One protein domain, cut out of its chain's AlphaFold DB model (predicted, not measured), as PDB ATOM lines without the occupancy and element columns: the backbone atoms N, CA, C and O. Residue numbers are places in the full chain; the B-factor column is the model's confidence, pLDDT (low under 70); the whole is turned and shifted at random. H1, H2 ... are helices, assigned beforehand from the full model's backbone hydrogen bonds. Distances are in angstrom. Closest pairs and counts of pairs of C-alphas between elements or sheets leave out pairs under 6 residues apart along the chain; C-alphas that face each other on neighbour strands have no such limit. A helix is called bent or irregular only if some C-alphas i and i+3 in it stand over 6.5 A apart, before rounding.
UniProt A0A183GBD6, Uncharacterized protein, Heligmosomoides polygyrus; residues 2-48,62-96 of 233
ATOM      1  N   VAL A   2      10.449  39.481   4.929       46.88
ATOM      2  CA  VAL A   2       9.987  38.655   3.787       46.88
ATOM      3  C   VAL A   2       8.577  39.016   3.282       46.88
ATOM      4  O   VAL A   2       8.386  39.156   2.077       46.88
ATOM      5  N   GLU A   3       7.603  39.252   4.169       45.34
ATOM      6  CA  GLU A   3       6.227  39.615   3.766       45.34
ATOM      7  C   GLU A   3       6.134  40.990   3.094       45.34
ATOM      8  O   GLU A   3       5.436  41.165   2.098       45.34
ATOM      9  N   VAL A   4       6.906  41.956   3.590       56.28
ATOM     10  CA  VAL A   4       6.971  43.316   3.042       56.28
ATOM     11  C   VAL A   4       7.556  43.303   1.625       56.28
ATOM     12  O   VAL A   4       7.045  43.974   0.731       56.28
ATOM     13  N   VAL A   5       8.592  42.493   1.392       56.84
ATOM     14  CA  VAL A   5       9.186  42.299   0.058       56.84
ATOM     15  C   VAL A   5       8.205  41.588  -0.882       56.84
ATOM     16  O   VAL A   5       8.070  41.982  -2.041       56.84
ATOM     17  N   TRP A   6       7.477  40.580  -0.391       56.50
ATOM     18  CA  TRP A   6       6.475  39.845  -1.171       56.50
ATOM     19  C   TRP A   6       5.301  40.732  -1.608       56.50
ATOM     20  O   TRP A   6       4.900  40.692  -2.775       56.50
ATOM     21  N   HIS A   7       4.784  41.573  -0.708       61.53
ATOM     22  CA  HIS A   7       3.648  42.445  -1.000       61.53
ATOM     23  C   HIS A   7       4.013  43.524  -2.032       61.53
ATOM     24  O   HIS A   7       3.293  43.706  -3.016       61.53
ATOM     25  N   ARG A   8       5.189  44.153  -1.886       64.19
ATOM     26  CA  ARG A   8       5.716  45.143  -2.846       64.19
ATOM     27  C   ARG A   8       5.985  44.529  -4.220       64.19
ATOM     28  O   ARG A   8       5.743  45.153  -5.251       64.19
ATOM     29  N   ARG A   9       6.449  43.275  -4.250       62.28
ATOM     30  CA  ARG A   9       6.672  42.513  -5.489       62.28
ATOM     31  C   ARG A   9       5.374  42.286  -6.262       62.28
ATOM     32  O   ARG A   9       5.340  42.485  -7.477       62.28
ATOM     33  N   ASN A  10       4.311  41.874  -5.575       67.31
ATOM     34  CA  ASN A  10       3.013  41.652  -6.213       67.31
ATOM     35  C   ASN A  10       2.372  42.959  -6.693       67.31
ATOM     36  O   ASN A  10       1.739  42.980  -7.748       67.31
ATOM     37  N   GLU A  11       2.604  44.052  -5.975       73.62
ATOM     38  CA  GLU A  11       2.137  45.381  -6.358       73.62
ATOM     39  C   GLU A  11       2.851  45.914  -7.609       73.62
ATOM     40  O   GLU A  11       2.189  46.350  -8.553       73.62
ATOM     41  N   LEU A  12       4.181  45.769  -7.698       70.31
ATOM     42  CA  LEU A  12       4.938  46.113  -8.909       70.31
ATOM     43  C   LEU A  12       4.465  45.299 -10.120       70.31
ATOM     44  O   LEU A  12       4.255  45.845 -11.203       70.31
ATOM     45  N   ARG A  13       4.264  43.990  -9.933       68.50
ATOM     46  CA  ARG A  13       3.748  43.104 -10.982       68.50
ATOM     47  C   ARG A  13       2.385  43.576 -11.486       68.50
ATOM     48  O   ARG A  13       2.182  43.636 -12.697       68.50
ATOM     49  N   ARG A  14       1.462  43.915 -10.581       74.88
ATOM     50  CA  ARG A  14       0.134  44.425 -10.941       74.88
ATOM     51  C   ARG A  14       0.237  45.754 -11.692       74.88
ATOM     52  O   ARG A  14      -0.343  45.871 -12.764       74.88
ATOM     53  N   ALA A  15       1.048  46.690 -11.203       74.38
ATOM     54  CA  ALA A  15       1.241  48.002 -11.820       74.38
ATOM     55  C   ALA A  15       1.843  47.929 -13.235       74.38
ATOM     56  O   ALA A  15       1.472  48.717 -14.100       74.38
ATOM     57  N   VAL A  16       2.761  46.989 -13.500       73.06
ATOM     58  CA  VAL A  16       3.320  46.778 -14.851       73.06
ATOM     59  C   VAL A  16       2.295  46.140 -15.790       73.06
ATOM     60  O   VAL A  16       2.240  46.493 -16.965       73.06
ATOM     61  N   LEU A  17       1.474  45.211 -15.289       71.38
ATOM     62  CA  LEU A  17       0.414  44.588 -16.085       71.38
ATOM     63  C   LEU A  17      -0.708  45.580 -16.429       71.38
ATOM     64  O   LEU A  17      -1.221  45.535 -17.542       71.38
ATOM     65  N   GLU A  18      -1.050  46.477 -15.505       75.69
ATOM     66  CA  GLU A  18      -2.087  47.500 -15.679       75.69
ATOM     67  C   GLU A  18      -1.631  48.664 -16.569       75.69
ATOM     68  O   GLU A  18      -2.391  49.119 -17.418       75.69
ATOM     69  N   ALA A  19      -0.372  49.102 -16.449       74.56
ATOM     70  CA  ALA A  19       0.185  50.150 -17.308       74.56
ATOM     71  C   ALA A  19       0.244  49.749 -18.794       74.56
ATOM     72  O   ALA A  19       0.334  50.620 -19.662       74.56
ATOM     73  N   GLY A  20       0.198  48.445 -19.088       66.62
ATOM     74  CA  GLY A  20       0.259  47.923 -20.447       66.62
ATOM     75  C   GLY A  20       1.595  48.209 -21.138       66.62
ATOM     76  O   GLY A  20       2.539  48.759 -20.566       66.62
ATOM     77  N   LEU A  21       1.706  47.792 -22.401       64.88
ATOM     78  CA  LEU A  21       2.856  48.152 -23.230       64.88
ATOM     79  C   LEU A  21       2.566  49.474 -23.956       64.88
ATOM     80  O   LEU A  21       1.449  49.647 -24.446       64.88
ATOM     81  N   PRO A  22       3.554  50.382 -24.060       68.75
ATOM     82  CA  PRO A  22       3.406  51.617 -24.818       68.75
ATOM     83  C   PRO A  22       3.124  51.328 -26.299       68.75
ATOM     84  O   PRO A  22       3.491  50.270 -26.823       68.75
ATOM     85  N   ASP A  23       2.479  52.287 -26.965       61.75
ATOM     86  CA  ASP A  23       2.107  52.171 -28.373       61.75
ATOM     87  C   ASP A  23       3.336  51.982 -29.283       61.75
ATOM     88  O   ASP A  23       4.421  52.525 -29.036       61.75
ATOM     89  N   ARG A  24       3.169  51.177 -30.339       60.66
ATOM     90  CA  ARG A  24       4.252  50.599 -31.162       60.66
ATOM     91  C   ARG A  24       4.787  51.543 -32.234       60.66
ATOM     92  O   ARG A  24       5.351  51.111 -33.236       60.66
ATOM     93  N   THR A  25       4.610  52.836 -32.035       55.38
ATOM     94  CA  THR A  25       5.012  53.865 -32.986       55.38
ATOM     95  C   THR A  25       6.513  54.133 -32.857       55.38
ATOM     96  O   THR A  25       6.949  54.960 -32.054       55.38
ATOM     97  N   GLY A  26       7.332  53.401 -33.623       64.00
ATOM     98  CA  GLY A  26       8.769  53.668 -33.741       64.00
ATOM     99  C   GLY A  26       9.652  52.440 -33.968       64.00
ATOM    100  O   GLY A  26       9.186  51.337 -34.240       64.00
ATOM    101  N   SER A  27      10.969  52.642 -33.862       66.25
ATOM    102  CA  SER A  27      11.960  51.567 -34.003       66.25
ATOM    103  C   SER A  27      11.916  50.578 -32.828       66.25
ATOM    104  O   SER A  27      11.423  50.886 -31.741       66.25
ATOM    105  N   VAL A  28      12.484  49.379 -33.006       64.38
ATOM    106  CA  VAL A  28      12.591  48.370 -31.934       64.38
ATOM    107  C   VAL A  28      13.304  48.937 -30.698       64.38
ATOM    108  O   VAL A  28      12.851  48.714 -29.579       64.38
ATOM    109  N   ASN A  29      14.362  49.732 -30.885       66.75
ATOM    110  CA  ASN A  29      15.091  50.374 -29.784       66.75
ATOM    111  C   ASN A  29      14.254  51.443 -29.063       66.75
ATOM    112  O   ASN A  29      14.316  51.545 -27.840       66.75
ATOM    113  N   GLU A  30      13.454  52.211 -29.807       68.12
ATOM    114  CA  GLU A  30      12.498  53.189 -29.265       68.12
ATOM    115  C   GLU A  30      11.450  52.493 -28.384       68.12
ATOM    116  O   GLU A  30      11.177  52.900 -27.257       68.12
ATOM    117  N   THR A  31      10.917  51.378 -28.884       70.94
ATOM    118  CA  THR A  31       9.922  50.562 -28.185       70.94
ATOM    119  C   THR A  31      10.504  49.975 -26.900       70.94
ATOM    120  O   THR A  31       9.879  50.064 -25.846       70.94
ATOM    121  N   TRP A  32      11.732  49.440 -26.953       67.31
ATOM    122  CA  TRP A  32      12.439  48.955 -25.765       67.31
ATOM    123  C   TRP A  32      12.670  50.056 -24.733       67.31
ATOM    124  O   TRP A  32      12.396  49.832 -23.556       67.31
ATOM    125  N   ARG A  33      13.097  51.250 -25.159       73.25
ATOM    126  CA  ARG A  33      13.288  52.398 -24.260       73.25
ATOM    127  C   ARG A  33      11.996  52.752 -23.523       73.25
ATOM    128  O   ARG A  33      12.005  52.843 -22.300       73.25
ATOM    129  N   ARG A  34      10.876  52.868 -24.246       72.19
ATOM    130  CA  ARG A  34       9.565  53.198 -23.656       72.19
ATOM    131  C   ARG A  34       9.076  52.118 -22.688       72.19
ATOM    132  O   ARG A  34       8.498  52.436 -21.652       72.19
ATOM    133  N   VAL A  35       9.324  50.840 -22.987       72.62
ATOM    134  CA  VAL A  35       9.023  49.729 -22.064       72.62
ATOM    135  C   VAL A  35       9.848  49.854 -20.783       72.62
ATOM    136  O   VAL A  35       9.289  49.761 -19.690       72.62
ATOM    137  N   THR A  36      11.151  50.113 -20.896       71.69
ATOM    138  CA  THR A  36      12.032  50.331 -19.741       71.69
ATOM    139  C   THR A  36      11.575  51.525 -18.901       71.69
ATOM    140  O   THR A  36      11.499  51.411 -17.681       71.69
ATOM    141  N   GLU A  37      11.200  52.640 -19.528       74.81
ATOM    142  CA  GLU A  37      10.678  53.827 -18.836       74.81
ATOM    143  C   GLU A  37       9.374  53.546 -18.085       74.81
ATOM    144  O   GLU A  37       9.219  53.977 -16.941       74.81
ATOM    145  N   THR A  38       8.446  52.793 -18.680       75.44
ATOM    146  CA  THR A  38       7.200  52.387 -18.011       75.44
ATOM    147  C   THR A  38       7.484  51.486 -16.809       75.44
ATOM    148  O   THR A  38       6.925  51.712 -15.739       75.44
ATOM    149  N   ILE A  39       8.409  50.530 -16.931       73.38
ATOM    150  CA  ILE A  39       8.811  49.657 -15.816       73.38
ATOM    151  C   ILE A  39       9.438  50.476 -14.681       73.38
ATOM    152  O   ILE A  39       9.057  50.308 -13.524       73.38
ATOM    153  N   LEU A  40      10.355  51.394 -15.000       72.38
ATOM    154  CA  LEU A  40      10.987  52.271 -14.010       72.38
ATOM    155  C   LEU A  40       9.965  53.190 -13.325       72.38
ATOM    156  O   LEU A  40      10.054  53.423 -12.120       72.38
ATOM    157  N   ARG A  41       8.958  53.670 -14.064       77.50
ATOM    158  CA  ARG A  41       7.847  54.462 -13.519       77.50
ATOM    159  C   ARG A  41       6.992  53.646 -12.550       77.50
ATOM    160  O   ARG A  41       6.715  54.125 -11.453       77.50
ATOM    161  N   CYS A  42       6.613  52.421 -12.920       74.62
ATOM    162  CA  CYS A  42       5.845  51.519 -12.058       74.62
ATOM    163  C   CYS A  42       6.638  51.101 -10.815       74.62
ATOM    164  O   CYS A  42       6.064  50.993  -9.737       74.62
ATOM    165  N   ALA A  43       7.959  50.942 -10.940       66.25
ATOM    166  CA  ALA A  43       8.858  50.654  -9.826       66.25
ATOM    167  C   ALA A  43       9.018  51.832  -8.857       66.25
ATOM    168  O   ALA A  43       9.330  51.618  -7.690       66.25
ATOM    169  N   ARG A  44       8.766  53.071  -9.299       65.38
ATOM    170  CA  ARG A  44       8.978  54.275  -8.486       65.38
ATOM    171  C   ARG A  44       8.023  54.380  -7.294       65.38
ATOM    172  O   ARG A  44       8.455  54.845  -6.251       65.38
ATOM    173  N   LYS A  45       6.769  53.929  -7.422       61.94
ATOM    174  CA  LYS A  45       5.779  53.933  -6.324       61.94
ATOM    175  C   LYS A  45       6.188  53.021  -5.147       61.94
ATOM    176  O   LYS A  45       6.338  53.547  -4.053       61.94
ATOM    177  N   PRO A  46       6.473  51.719  -5.350       57.84
ATOM    178  CA  PRO A  46       6.894  50.827  -4.264       57.84
ATOM    179  C   PRO A  46       8.328  51.075  -3.754       57.84
ATOM    180  O   PRO A  46       8.678  50.577  -2.684       57.84
ATOM    181  N   LEU A  47       9.175  51.812  -4.496       49.69
ATOM    182  CA  LEU A  47      10.530  52.196  -4.052       49.69
ATOM    183  C   LEU A  47      10.616  53.562  -3.348       49.69
ATOM    184  O   LEU A  47      11.594  53.792  -2.641       49.69
ATOM    185  N   ALA A  48       9.669  54.485  -3.553       48.09
ATOM    186  CA  ALA A  48       9.794  55.866  -3.067       48.09
ATOM    187  C   ALA A  48       9.758  56.004  -1.533       48.09
ATOM    188  O   ALA A  48      10.210  57.022  -1.015       48.09
ATOM    189  N   TRP A  62      14.697  41.046  -9.938       60.34
ATOM    190  CA  TRP A  62      14.969  40.302 -11.178       60.34
ATOM    191  C   TRP A  62      14.964  38.781 -10.964       60.34
ATOM    192  O   TRP A  62      15.978  38.109 -11.141       60.34
ATOM    193  N   ASN A  63      13.808  38.214 -10.610       68.00
ATOM    194  CA  ASN A  63      13.645  36.764 -10.426       68.00
ATOM    195  C   ASN A  63      13.118  36.047 -11.691       68.00
ATOM    196  O   ASN A  63      12.715  36.687 -12.667       68.00
ATOM    197  N   GLU A  64      13.104  34.707 -11.680       65.12
ATOM    198  CA  GLU A  64      12.651  33.898 -12.827       65.12
ATOM    199  C   GLU A  64      11.217  34.216 -13.272       65.12
ATOM    200  O   GLU A  64      10.931  34.227 -14.469       65.12
ATOM    201  N   GLU A  65      10.321  34.540 -12.339       61.81
ATOM    202  CA  GLU A  65       8.921  34.861 -12.634       61.81
ATOM    203  C   GLU A  65       8.784  36.192 -13.389       61.81
ATOM    204  O   GLU A  65       8.052  36.280 -14.380       61.81
ATOM    205  N   VAL A  66       9.521  37.224 -12.962       64.25
ATOM    206  CA  VAL A  66       9.574  38.531 -13.636       64.25
ATOM    207  C   VAL A  66      10.210  38.381 -15.018       64.25
ATOM    208  O   VAL A  66       9.680  38.897 -16.005       64.25
ATOM    209  N   GLN A  67      11.284  37.597 -15.132       64.19
ATOM    210  CA  GLN A  67      11.894  37.285 -16.425       64.19
ATOM    211  C   GLN A  67      10.937  36.518 -17.348       64.19
ATOM    212  O   GLN A  67      10.879  36.808 -18.543       64.19
ATOM    213  N   ALA A  68      10.169  35.558 -16.827       69.94
ATOM    214  CA  ALA A  68       9.195  34.792 -17.600       69.94
ATOM    215  C   ALA A  68       8.035  35.674 -18.089       69.94
ATOM    216  O   ALA A  68       7.655  35.593 -19.260       69.94
ATOM    217  N   ALA A  69       7.519  36.560 -17.233       68.00
ATOM    218  CA  ALA A  69       6.478  37.518 -17.595       68.00
ATOM    219  C   ALA A  69       6.951  38.484 -18.694       68.00
ATOM    220  O   ALA A  69       6.263  38.648 -19.705       68.00
ATOM    221  N   LEU A  70       8.158  39.046 -18.557       65.25
ATOM    222  CA  LEU A  70       8.767  39.913 -19.571       65.25
ATOM    223  C   LEU A  70       9.034  39.163 -20.880       65.25
ATOM    224  O   LEU A  70       8.687  39.660 -21.950       65.25
ATOM    225  N   LYS A  71       9.572  37.936 -20.821       70.25
ATOM    226  CA  LYS A  71       9.761  37.077 -22.004       70.25
ATOM    227  C   LYS A  71       8.433  36.785 -22.704       70.25
ATOM    228  O   LYS A  71       8.391  36.799 -23.932       70.25
ATOM    229  N   ARG A  72       7.347  36.537 -21.963       71.75
ATOM    230  CA  ARG A  72       6.009  36.301 -22.532       71.75
ATOM    231  C   ARG A  72       5.468  37.550 -23.222       71.75
ATOM    232  O   ARG A  72       4.992  37.449 -24.348       71.75
ATOM    233  N   LEU A  73       5.582  38.712 -22.581       68.06
ATOM    234  CA  LEU A  73       5.172  39.993 -23.159       68.06
ATOM    235  C   LEU A  73       5.988  40.332 -24.411       68.06
ATOM    236  O   LEU A  73       5.410  40.683 -25.435       68.06
ATOM    237  N   ALA A  74       7.308  40.138 -24.374       66.75
ATOM    238  CA  ALA A  74       8.178  40.327 -25.529       66.75
ATOM    239  C   ALA A  74       7.808  39.372 -26.676       66.75
ATOM    240  O   ALA A  74       7.677  39.802 -27.820       66.75
ATOM    241  N   LYS A  75       7.561  38.087 -26.383       71.94
ATOM    242  CA  LYS A  75       7.097  37.107 -27.380       71.94
ATOM    243  C   LYS A  75       5.750  37.498 -27.987       71.94
ATOM    244  O   LYS A  75       5.613  37.442 -29.203       71.94
ATOM    245  N   ALA A  76       4.783  37.926 -27.173       72.81
ATOM    246  CA  ALA A  76       3.480  38.391 -27.649       72.81
ATOM    247  C   ALA A  76       3.609  39.665 -28.503       72.81
ATOM    248  O   ALA A  76       2.936  39.809 -29.526       72.81
ATOM    249  N   ALA A  77       4.517  40.570 -28.128       71.69
ATOM    250  CA  ALA A  77       4.808  41.766 -28.902       71.69
ATOM    251  C   ALA A  77       5.377  41.422 -30.283       71.69
ATOM    252  O   ALA A  77       4.837  41.877 -31.292       71.69
ATOM    253  N   VAL A  78       6.392  40.553 -30.321       74.88
ATOM    254  CA  VAL A  78       7.001  40.044 -31.557       74.88
ATOM    255  C   VAL A  78       5.981  39.295 -32.412       74.88
ATOM    256  O   VAL A  78       5.960  39.492 -33.620       74.88
ATOM    257  N   ALA A  79       5.120  38.469 -31.813       79.88
ATOM    258  CA  ALA A  79       4.089  37.734 -32.542       79.88
ATOM    259  C   ALA A  79       3.106  38.681 -33.244       79.88
ATOM    260  O   ALA A  79       2.897  38.545 -34.444       79.88
ATOM    261  N   LYS A  80       2.580  39.690 -32.534       80.25
ATOM    262  CA  LYS A  80       1.657  40.672 -33.128       80.25
ATOM    263  C   LYS A  80       2.345  41.590 -34.150       80.25
ATOM    264  O   LYS A  80       1.704  42.039 -35.086       80.25
ATOM    265  N   ALA A  81       3.631  41.903 -33.975       81.69
ATOM    266  CA  ALA A  81       4.383  42.651 -34.988       81.69
ATOM    267  C   ALA A  81       4.565  41.816 -36.265       81.69
ATOM    268  O   ALA A  81       4.267  42.289 -37.351       81.69
ATOM    269  N   LYS A  82       4.951  40.541 -36.121       79.75
ATOM    270  CA  LYS A  82       5.052  39.611 -37.249       79.75
ATOM    271  C   LYS A  82       3.719  39.405 -37.958       79.75
ATOM    272  O   LYS A  82       3.731  39.332 -39.175       79.75
ATOM    273  N   SER A  83       2.606  39.286 -37.230       84.81
ATOM    274  CA  SER A  83       1.294  39.141 -37.870       84.81
ATOM    275  C   SER A  83       0.941  40.392 -38.670       84.81
ATOM    276  O   SER A  83       0.665  40.264 -39.847       84.81
ATOM    277  N   ALA A  84       1.092  41.590 -38.092       87.50
ATOM    278  CA  ALA A  84       0.820  42.843 -38.798       87.50
ATOM    279  C   ALA A  84       1.709  43.038 -40.043       87.50
ATOM    280  O   ALA A  84       1.224  43.474 -41.083       87.50
ATOM    281  N   ASP A  85       2.996  42.682 -39.961       87.31
ATOM    282  CA  ASP A  85       3.902  42.714 -41.116       87.31
ATOM    283  C   ASP A  85       3.487  41.706 -42.203       87.31
ATOM    284  O   ASP A  85       3.644  41.986 -43.390       87.31
ATOM    285  N   MET A  86       2.979  40.531 -41.808       85.56
ATOM    286  CA  MET A  86       2.473  39.522 -42.745       85.56
ATOM    287  C   MET A  86       1.167  39.975 -43.390       85.56
ATOM    288  O   MET A  86       1.057  39.888 -44.607       85.56
ATOM    289  N   ASP A  87       0.229  40.512 -42.613       90.38
ATOM    290  CA  ASP A  87      -1.040  41.048 -43.111       90.38
ATOM    291  C   ASP A  87      -0.771  42.149 -44.150       90.38
ATOM    292  O   ASP A  87      -1.225  42.061 -45.286       90.38
ATOM    293  N   ALA A  88       0.103  43.112 -43.835       89.06
ATOM    294  CA  ALA A  88       0.503  44.164 -44.773       89.06
ATOM    295  C   ALA A  88       1.236  43.640 -46.025       89.06
ATOM    296  O   ALA A  88       1.253  44.305 -47.066       89.06
ATOM    297  N   LEU A  89       1.897  42.481 -45.936       88.56
ATOM    298  CA  LEU A  89       2.512  41.821 -47.084       88.56
ATOM    299  C   LEU A  89       1.460  41.146 -47.972       88.56
ATOM    300  O   LEU A  89       1.606  41.219 -49.190       88.56
ATOM    301  N   TYR A  90       0.429  40.532 -47.388       88.94
ATOM    302  CA  TYR A  90      -0.680  39.928 -48.130       88.94
ATOM    303  C   TYR A  90      -1.540  40.978 -48.836       88.94
ATOM    304  O   TYR A  90      -1.790  40.822 -50.025       88.94
ATOM    305  N   GLU A  91      -1.845  42.104 -48.188       92.06
ATOM    306  CA  GLU A  91      -2.550  43.229 -48.830       92.06
ATOM    307  C   GLU A  91      -1.832  43.698 -50.113       92.06
ATOM    308  O   GLU A  91      -2.441  43.872 -51.165       92.06
ATOM    309  N   LYS A  92      -0.495  43.800 -50.081       89.12
ATOM    310  CA  LYS A  92       0.319  44.150 -51.265       89.12
ATOM    311  C   LYS A  92       0.345  43.076 -52.349       89.12
ATOM    312  O   LYS A  92       0.741  43.364 -53.480       89.12
ATOM    313  N   LEU A  93       0.043  41.828 -52.000       89.94
ATOM    314  CA  LEU A  93      -0.062  40.730 -52.958       89.94
ATOM    315  C   LEU A  93      -1.438  40.694 -53.630       89.94
ATOM    316  O   LEU A  93      -1.500  40.261 -54.778       89.94
ATOM    317  N   ASP A  94      -2.480  41.192 -52.963       90.12
ATOM    318  CA  ASP A  94      -3.839  41.307 -53.510       90.12
ATOM    319  C   ASP A  94      -4.015  42.537 -54.424       90.12
ATOM    320  O   ASP A  94      -4.948  42.605 -55.227       90.12
ATOM    321  N   GLU A  95      -3.089  43.499 -54.372       92.62
ATOM    322  CA  GLU A  95      -3.036  44.607 -55.329       92.62
ATOM    323  C   GLU A  95      -2.825  44.114 -56.781       92.62
ATOM    324  O   GLU A  95      -2.115  43.134 -57.019       92.62
ATOM    325  N   PRO A  96      -3.281  44.860 -57.809       89.88
ATOM    326  CA  PRO A  96      -3.039  44.517 -59.219       89.88
ATOM    327  C   PRO A  96      -1.552  44.394 -59.607       89.88
ATOM    328  O   PRO A  96      -1.216  43.808 -60.635       89.88
TER     329      PRO A  96
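This is residues 2 to 48 and 62 to 96 of the 233 residues of an uncharacterized protein of Heligmosomoides polygyrus (UniProt A0A183GBD6). A loose rod of three helices: H1 and H2 form a helical hairpin, and a longer helix, H3, runs nearly the same way as H1 but is shifted far along the rod, so that the beginning of H3 comes near H1 and residues 82 to 96 stick out alone. The hairpin is only partly closed, with residues 38 to 46 of H2 packing on H1 and the first part of H2 reaching past the end of H1. The printed part has 82 residues with three named helices, in the order H1, H2, H3, and no named strand; the class is all helix. The whole is loose, with a radius of gyration of the C-alphas of 16.9 A, and the C-alphas span 64 by 21 by 18 A.

Begin at the first printed residue, Val 2, whose C-alpha is at (9.987, 38.655, 3.787); from there H1 runs through residues 2 to 19, 25.9 A from first to last C-alpha, and ends at C-alpha 19 at (0.185, 50.150, -17.308). Read on through residues 20 to 27 and find C-alpha 28 at (12.591, 48.370, -31.934), where H2 begins. H2 takes residues 28 to 47 and measures 28.2 A from first to last C-alpha. It is neither bent nor irregular, but only just: C-alphas 42 and 45 are 6.2 A apart. After Ala 48 the numbering jumps to Trp 62, and at Glu 64 you reach H3, residues 64 to 94, the longest helix with 31 residues and 44.5 A from first to last C-alpha. Find its last C-alpha, that of Asp 94, at (-3.839, 41.307, -53.510).

Start with the hairpin of H1 and H2, which touch with 11 pairs of C-alphas within 8 A. Look at Ala 15 and Cys 42: their C-alphas are the closest of the two helices, 5.8 A apart. H2 touches H1 with residues 38 to 46 alone. The two helices run opposite ways at a steep tilt of 41 degrees, and their centres are 15.0 A apart. Next compare H1 with H3, which are close but not clearly touching, with 1 pair of C-alphas within 8 A. That closest pair is Arg 13 and Val 66, whose C-alphas are 7.9 A apart. H1 and H3 run the same way at a shallow tilt of 11 degrees, with their centres 26.2 A apart. H2 and H3 are apart, and H3 touches no helix. Along the backbone, each O i to N i+4 pair of H1 is within hydrogen-bond range, while H2 has 14 of 16 such pairs within range and H3 has 26 of 27.

The two C-alphas farthest apart are those of the first and last printed residues, Val 2 and Pro 96, at 64.6 A. Two stretches stand free: residues 25 to 30, of which 28 to 30 belong to H2, and residues 82 to 96, of which 82 to 94 belong to H3. Without them the body has 61 residues, spans 39 by 22 by 16 A and has a radius of gyration of 12.3 A. Residues 49 to 61 are not printed, and C-alphas 48 and 62 are 18.3 A apart across this cut, which falls in the link from H2 to H3. The link from H1 to H2, printed whole, is short, with 8 residues. In the B-factor column you will find the model's confidence: the mean pLDDT of the printed part is 71.1, and 39 residues are under 70, among them residues 2 to 10, 20 to 30, 43 to 48 and 62 to 70. The mean is 65 for H1, 69 for H2 and 78 for H3.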